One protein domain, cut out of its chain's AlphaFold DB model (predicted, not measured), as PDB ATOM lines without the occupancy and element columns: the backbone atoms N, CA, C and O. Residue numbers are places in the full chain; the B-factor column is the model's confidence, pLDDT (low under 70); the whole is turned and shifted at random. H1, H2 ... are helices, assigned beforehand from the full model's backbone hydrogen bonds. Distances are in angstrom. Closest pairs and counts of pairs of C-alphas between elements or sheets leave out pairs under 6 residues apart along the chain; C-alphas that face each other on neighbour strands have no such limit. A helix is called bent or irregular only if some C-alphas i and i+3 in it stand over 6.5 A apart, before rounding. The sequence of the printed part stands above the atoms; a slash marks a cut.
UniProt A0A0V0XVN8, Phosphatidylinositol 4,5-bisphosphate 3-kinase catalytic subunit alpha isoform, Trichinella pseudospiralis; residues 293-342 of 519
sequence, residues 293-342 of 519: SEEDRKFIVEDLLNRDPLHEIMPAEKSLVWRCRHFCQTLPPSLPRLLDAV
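AT A GLANCE: This is residues 293 to 342 of the 519 residues of the protein "Phosphatidylinositol 4,5-bisphosphate 3-kinase catalytic subunit alpha isoform" of Trichinella pseudospiralis (UniProt A0A0V0XVN8). Three helices, H2, the very short H3 and H4, have their centres at the corners of a triangle, and H1 covers one side of this group without clearly touching any of the three. From the end of H1 a loop, residues 305 to 314, leads round to the start of H2, and its Leu 310 lies at the far end of the domain from Ser 293. The printed part has 50 residues with four named helices, H1, H2, H3 and H4 in that order, and no named strand: the class is all helix. The whole is compact, with a radius of gyration of the C-alphas of 9.5 A, and rounded, spanning 25 by 19 by 18 A.

IN THESE COORDINATES: Find C-alpha 294 at (280.196, 96.610, 214.576); from there H1, residues 294 to 304, runs 14.5 A to C-alpha 304 at (290.273, 100.891, 205.135). H1 is neither bent nor irregular, but only just: C-alphas 301 and 304 are 6.1 A apart. Go on to Pro 315, where H2 begins; it holds residues 315 to 323 and is 12.4 A long. Next comes H3, residues 325 to 328, 4.9 A from first to last C-alpha. H4, residues 332 to 341, runs 15.4 A and ends at C-alpha 341, (284.953, 111.204, 202.139). H4 is irregular: C-alphas 333 and 336 are 7.3 A apart.

HOW THE PARTS SIT: Start with H1, which is close to H2 but not clearly touching it; their closest C-alphas, those of Ile 300 and Val 321, are 7.3 A apart. These two run opposite ways at a steep tilt of 58 degrees. H1 is also close to H3 but not clearly touching, with the closest C-alphas, those of Arg 297 and Phe 327, 7.7 A apart. H1 and H4 are near each other, with 6 pairs of C-alphas within 10 A. Look next at Lys 318 and Ala 341, whose C-alphas, 4.2 A apart, are the closest where H2 and H4 touch. H2 and H4 run opposite ways at a steep tilt of 52 degrees. H3 and H4 touch, with the C-alphas of Cys 328 and Ser 334 closest at 5.8 A. H2 and H3 are close but not clearly touching: their closest C-alphas, those of Val 321 and Cys 328, are 7.6 A apart. In H1 and H2 every O i to N i+4 pair is within hydrogen-bond range, in H4 4 of 6 are, and H3 is too short for such a pair.

THE WHOLE: The two C-alphas farthest apart are those of Ser 293 and Leu 310, at 26.7 A. The printed part has no cut. The link from H1 to H2, 10 residues, is short; those from H2 to H3 and from H3 to H4 are tight. The mean pLDDT of the printed part is 85.8, and no printed residue is under 70.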
ATOM      1  N   SER A 293     277.045  99.660 212.495       82.00
ATOM      2  CA  SER A 293     277.226  98.235 212.771       82.00
ATOM      3  C   SER A 293     278.641  97.984 213.295       82.00
ATOM      4  O   SER A 293     279.577  98.716 212.966       82.00
ATOM      5  N   GLU A 294     278.838  96.966 214.133       80.88
ATOM      6  CA  GLU A 294     280.196  96.610 214.576       80.88
ATOM      7  C   GLU A 294     281.067  96.148 213.401       80.88
ATOM      8  O   GLU A 294     282.271  96.392 213.392       80.88
ATOM      9  N   GLU A 295     280.446  95.553 212.388       82.94
ATOM     10  CA  GLU A 295     281.058  95.166 211.121       82.94
ATOM     11  C   GLU A 295     281.577  96.389 210.355       82.94
ATOM     12  O   GLU A 295     282.717  96.376 209.898       82.94
ATOM     13  N   ASP A 296     280.801  97.477 210.306       84.06
ATOM     14  CA  ASP A 296     281.198  98.733 209.658       84.06
ATOM     15  C   ASP A 296     282.428  99.349 210.346       84.06
ATOM     16  O   ASP A 296     283.346  99.839 209.689       84.06
ATOM     17  N   ARG A 297     282.480  99.295 211.686       84.19
ATOM     18  CA  ARG A 297     283.640  99.782 212.457       84.19
ATOM     19  C   ARG A 297     284.888  98.953 212.184       84.19
ATOM     20  O   ARG A 297     285.963  99.523 212.009       84.19
ATOM     21  N   LYS A 298     284.748  97.623 212.167       86.00
ATOM     22  CA  LYS A 298     285.856  96.705 211.872       86.00
ATOM     23  C   LYS A 298     286.386  96.924 210.466       86.00
ATOM     24  O   LYS A 298     287.591  97.061 210.311       86.00
ATOM     25  N   PHE A 299     285.500  97.063 209.483       86.25
ATOM     26  CA  PHE A 299     285.879  97.363 208.107       86.25
ATOM     27  C   PHE A 299     286.709  98.651 208.006       86.25
ATOM     28  O   PHE A 299     287.756  98.664 207.366       86.25
ATOM     29  N   ILE A 300     286.304  99.728 208.693       84.06
ATOM     30  CA  ILE A 300     287.084 100.975 208.700       84.06
ATOM     31  C   ILE A 300     288.487 100.738 209.277       84.06
ATOM     32  O   ILE A 300     289.472 101.143 208.668       84.06
ATOM     33  N   VAL A 301     288.595 100.079 210.433       83.50
ATOM     34  CA  VAL A 301     289.880  99.902 211.131       83.50
ATOM     35  C   VAL A 301     290.813  98.931 210.410       83.50
ATOM     36  O   VAL A 301     291.994  99.224 210.252       83.50
ATOM     37  N   GLU A 302     290.310  97.764 210.018       81.62
ATOM     38  CA  GLU A 302     291.133  96.660 209.519       81.62
ATOM     39  C   GLU A 302     291.352  96.744 208.011       81.62
ATOM     40  O   GLU A 302     292.472  96.519 207.555       81.62
ATOM     41  N   ASP A 303     290.327  97.122 207.245       82.69
ATOM     42  CA  ASP A 303     290.409  97.112 205.786       82.69
ATOM     43  C   ASP A 303     290.708  98.491 205.216       82.69
ATOM     44  O   ASP A 303     291.466  98.584 204.258       82.69
ATOM     45  N   LEU A 304     290.132  99.569 205.753       81.88
ATOM     46  CA  LEU A 304     290.273 100.891 205.135       81.88
ATOM     47  C   LEU A 304     291.533 101.640 205.593       81.88
ATOM     48  O   LEU A 304     292.210 102.244 204.764       81.88
ATOM     49  N   LEU A 305     291.874 101.598 206.887       82.44
ATOM     50  CA  LEU A 305     293.066 102.285 207.406       82.44
ATOM     51  C   LEU A 305     294.382 101.589 207.042       82.44
ATOM     52  O   LEU A 305     295.399 102.263 206.926       82.44
ATOM     53  N   ASN A 306     294.369 100.270 206.837       82.69
ATOM     54  CA  ASN A 306     295.568  99.516 206.454       82.69
ATOM     55  C   ASN A 306     295.825  99.505 204.938       82.69
ATOM     56  O   ASN A 306     296.836  98.959 204.494       82.69
ATOM     57  N   ARG A 307     294.920 100.071 204.128       82.62
ATOM     58  CA  ARG A 307     295.140 100.239 202.687       82.62
ATOM     59  C   ARG A 307     296.161 101.336 202.420       82.62
ATOM     60  O   ARG A 307     296.224 102.330 203.142       82.62
ATOM     61  N   ASP A 308     296.887 101.161 201.320       78.31
ATOM     62  CA  ASP A 308     297.841 102.135 200.792       78.31
ATOM     63  C   ASP A 308     297.219 103.550 200.753       78.31
ATOM     64  O   ASP A 308     296.118 103.698 200.207       78.31
ATOM     65  N   PRO A 309     297.864 104.583 201.334       73.81
ATOM     66  CA  PRO A 309     297.433 105.983 201.246       73.81
ATOM     67  C   PRO A 309     297.084 106.448 199.825       73.81
ATOM     68  O   PRO A 309     296.146 107.225 199.655       73.81
ATOM     69  N   LEU A 310     297.762 105.912 198.804       76.94
ATOM     70  CA  LEU A 310     297.526 106.237 197.393       76.94
ATOM     71  C   LEU A 310     296.264 105.583 196.808       76.94
ATOM     72  O   LEU A 310     295.849 105.911 195.700       76.94
ATOM     73  N   HIS A 311     295.641 104.648 197.527       81.88
ATOM     74  CA  HIS A 311     294.421 103.991 197.076       81.88
ATOM     75  C   HIS A 311     293.214 104.931 197.172       81.88
ATOM     76  O   HIS A 311     292.870 105.414 198.259       81.88
ATOM     77  N   GLU A 312     292.538 105.133 196.042       79.94
ATOM     78  CA  GLU A 312     291.292 105.887 195.967       79.94
ATOM     79  C   GLU A 312     290.142 105.139 196.648       79.94
ATOM     80  O   GLU A 312     289.900 103.957 196.414       79.94
ATOM     81  N   ILE A 313     289.411 105.851 197.504       84.75
ATOM     82  CA  ILE A 313     288.285 105.298 198.257       84.75
ATOM     83  C   ILE A 313     287.039 105.269 197.365       84.75
ATOM     84  O   ILE A 313     286.669 106.290 196.774       84.75
ATOM     85  N   MET A 314     286.333 104.138 197.326       86.00
ATOM     86  CA  MET A 314     285.114 103.999 196.525       86.00
ATOM     87  C   MET A 314     283.983 104.902 197.059       86.00
ATOM     88  O   MET A 314     283.866 105.089 198.271       86.00
ATOM     89  N   PRO A 315     283.055 105.405 196.218       84.56
ATOM     90  CA  PRO A 315     281.970 106.293 196.669       84.56
ATOM     91  C   PRO A 315     281.089 105.712 197.795       84.56
ATOM     92  O   PRO A 315     280.647 106.431 198.698       84.56
ATOM     93  N   ALA A 316     280.865 104.394 197.780       83.88
ATOM     94  CA  ALA A 316     280.142 103.691 198.840       83.88
ATOM     95  C   ALA A 316     280.924 103.680 200.168       83.88
ATOM     96  O   ALA A 316     280.341 103.877 201.235       83.88
ATOM     97  N   GLU A 317     282.246 103.507 200.104       87.19
ATOM     98  CA  GLU A 317     283.139 103.549 201.265       87.19
ATOM     99  C   GLU A 317     283.237 104.975 201.824       87.19
ATOM    100  O   GLU A 317     283.138 105.160 203.033       87.19
ATOM    101  N   LYS A 318     283.309 106.001 200.964       88.25
ATOM    102  CA  LYS A 318     283.249 107.415 201.378       88.25
ATOM    103  C   LYS A 318     281.977 107.712 202.173       88.25
ATOM    104  O   LYS A 318     282.026 108.251 203.277       88.25
ATOM    105  N   SER A 319     280.833 107.267 201.655       87.31
ATOM    106  CA  SER A 319     279.541 107.420 202.336       87.31
ATOM    107  C   SER A 319     279.524 106.722 203.704       87.31
ATOM    108  O   SER A 319     278.985 107.257 204.677       87.31
ATOM    109  N   LEU A 320     280.156 105.547 203.808       87.62
ATOM    110  CA  LEU A 320     280.303 104.817 205.067       87.62
ATOM    111  C   LEU A 320     281.180 105.572 206.075       87.62
ATOM    112  O   LEU A 320     280.776 105.727 207.229       87.62
ATOM    113  N   VAL A 321     282.345 106.064 205.644       89.56
ATOM    114  CA  VAL A 321     283.281 106.833 206.478       89.56
ATOM    115  C   VAL A 321     282.613 108.095 207.011       89.56
ATOM    116  O   VAL A 321     282.665 108.354 208.215       89.56
ATOM    117  N   TRP A 322     281.906 108.836 206.155       89.75
ATOM    118  CA  TRP A 322     281.192 110.047 206.559       89.75
ATOM    119  C   TRP A 322     280.072 109.759 207.570       89.75
ATOM    120  O   TRP A 322     279.890 110.479 208.562       89.75
ATOM    121  N   ARG A 323     279.342 108.653 207.388       87.00
ATOM    122  CA  ARG A 323     278.346 108.183 208.363       87.00
ATOM    123  C   ARG A 323     278.986 107.815 209.707       87.00
ATOM    124  O   ARG A 323     278.383 108.050 210.752       87.00
ATOM    125  N   CYS A 324     280.214 107.301 209.687       86.62
ATOM    126  CA  CYS A 324     280.971 106.894 210.870       86.62
ATOM    127  C   CYS A 324     281.900 107.983 211.437       86.62
ATOM    128  O   CYS A 324     282.711 107.682 212.310       86.62
ATOM    129  N   ARG A 325     281.773 109.248 211.018       89.25
ATOM    130  CA  ARG A 325     282.686 110.354 211.381       89.25
ATOM    131  C   ARG A 325     282.999 110.506 212.878       89.25
ATOM    132  O   ARG A 325     284.148 110.728 213.243       89.25
ATOM    133  N   HIS A 326     282.016 110.314 213.762       87.81
ATOM    134  CA  HIS A 326     282.241 110.375 215.215       87.81
ATOM    135  C   HIS A 326     283.064 109.192 215.744       87.81
ATOM    136  O   HIS A 326     283.794 109.331 216.719       87.81
ATOM    137  N   PHE A 327     282.962 108.024 215.107       87.06
ATOM    138  CA  PHE A 327     283.838 106.894 215.403       87.06
ATOM    139  C   PHE A 327     285.251 107.159 214.870       87.06
ATOM    140  O   PHE A 327     286.215 106.938 215.596       87.06
ATOM    141  N   CYS A 328     285.378 107.730 213.668       86.94
ATOM    142  CA  CYS A 328     286.668 108.149 213.111       86.94
ATOM    143  C   CYS A 328     287.400 109.142 214.031       86.94
ATOM    144  O   CYS A 328     288.606 109.035 214.203       86.94
ATOM    145  N   GLN A 329     286.686 110.024 214.741       88.00
ATOM    146  CA  GLN A 329     287.294 110.923 215.733       88.00
ATOM    147  C   GLN A 329     288.017 110.185 216.877       88.00
ATOM    148  O   GLN A 329     288.977 110.705 217.443       88.00
ATOM    149  N   THR A 330     287.604 108.956 217.215       87.62
ATOM    150  CA  THR A 330     288.310 108.119 218.206       87.62
ATOM    151  C   THR A 330     289.610 107.515 217.664       87.62
ATOM    152  O   THR A 330     290.425 107.013 218.435       87.62
ATOM    153  N   LEU A 331     289.815 107.594 216.347       88.62
ATOM    154  CA  LEU A 331     290.939 107.046 215.602       88.62
ATOM    155  C   LEU A 331     291.677 108.192 214.885       88.62
ATOM    156  O   LEU A 331     291.405 108.457 213.713       88.62
ATOM    157  N   PRO A 332     292.659 108.841 215.539       86.50
ATOM    158  CA  PRO A 332     293.426 109.937 214.946       86.50
ATOM    159  C   PRO A 332     293.956 109.688 213.516       86.50
ATOM    160  O   PRO A 332     293.831 110.606 212.705       86.50
ATOM    161  N   PRO A 333     294.492 108.496 213.150       87.94
ATOM    162  CA  PRO A 333     295.034 108.270 211.804       87.94
ATOM    163  C   PRO A 333     293.964 108.169 210.707       87.94
ATOM    164  O   PRO A 333     294.300 108.131 209.533       87.94
ATOM    165  N   SER A 334     292.674 108.140 211.056       89.88
ATOM    166  CA  SER A 334     291.586 108.077 210.072       89.88
ATOM    167  C   SER A 334     291.249 109.418 209.417       89.88
ATOM    168  O   SER A 334     290.441 109.456 208.491       89.88
ATOM    169  N   LEU A 335     291.862 110.514 209.879       91.06
ATOM    170  CA  LEU A 335     291.553 111.864 209.416       91.06
ATOM    171  C   LEU A 335     291.707 112.047 207.893       91.06
ATOM    172  O   LEU A 335     290.754 112.547 207.299       91.06
ATOM    173  N   PRO A 336     292.793 111.606 207.226       92.00
ATOM    174  CA  PRO A 336     292.912 111.750 205.771       92.00
ATOM    175  C   PRO A 336     291.778 111.038 205.020       92.00
ATOM    176  O   PRO A 336     291.144 111.603 204.133       92.00
ATOM    177  N   ARG A 337     291.409 109.832 205.472       89.62
ATOM    178  CA  ARG A 337     290.287 109.063 204.904       89.62
ATOM    179  C   ARG A 337     288.937 109.743 205.116       89.62
ATOM    180  O   ARG A 337     288.055 109.631 204.268       89.62
ATOM    181  N   LEU A 338     288.762 110.448 206.234       91.44
ATOM    182  CA  LEU A 338     287.570 111.257 206.474       91.44
ATOM    183  C   LEU A 338     287.525 112.476 205.543       91.44
ATOM    184  O   LEU A 338     286.458 112.768 205.010       91.44
ATOM    185  N   LEU A 339     288.657 113.146 205.316       91.88
ATOM    186  CA  LEU A 339     288.758 114.287 204.397       91.88
ATOM    187  C   LEU A 339     288.455 113.891 202.947       91.88
ATOM    188  O   LEU A 339     287.769 114.632 202.247       91.88
ATOM    189  N   ASP A 340     288.865 112.691 202.534       90.56
ATOM    190  CA  ASP A 340     288.545 112.113 201.220       90.56
ATOM    191  C   ASP A 340     287.062 111.801 201.015       90.56
ATOM    192  O   ASP A 340     286.573 111.737 199.879       90.56
ATOM    193  N   ALA A 341     286.366 111.532 202.119       90.19
ATOM    194  CA  ALA A 341     284.953 111.204 202.139       90.19
ATOM    195  C   ALA A 341     284.051 112.447 202.145       90.19
ATOM    196  O   ALA A 341     282.869 112.338 201.809       90.19
ATOM    197  N   VAL A 342     284.583 113.612 202.528       90.69
ATOM    198  CA  VAL A 342     283.820 114.861 202.601       90.69
ATOM    199  C   VAL A 342     283.527 115.381 201.201       90.69
ATOM    200  O   VAL A 342     284.406 115.492 200.349       90.69
TER     201      VAL A 342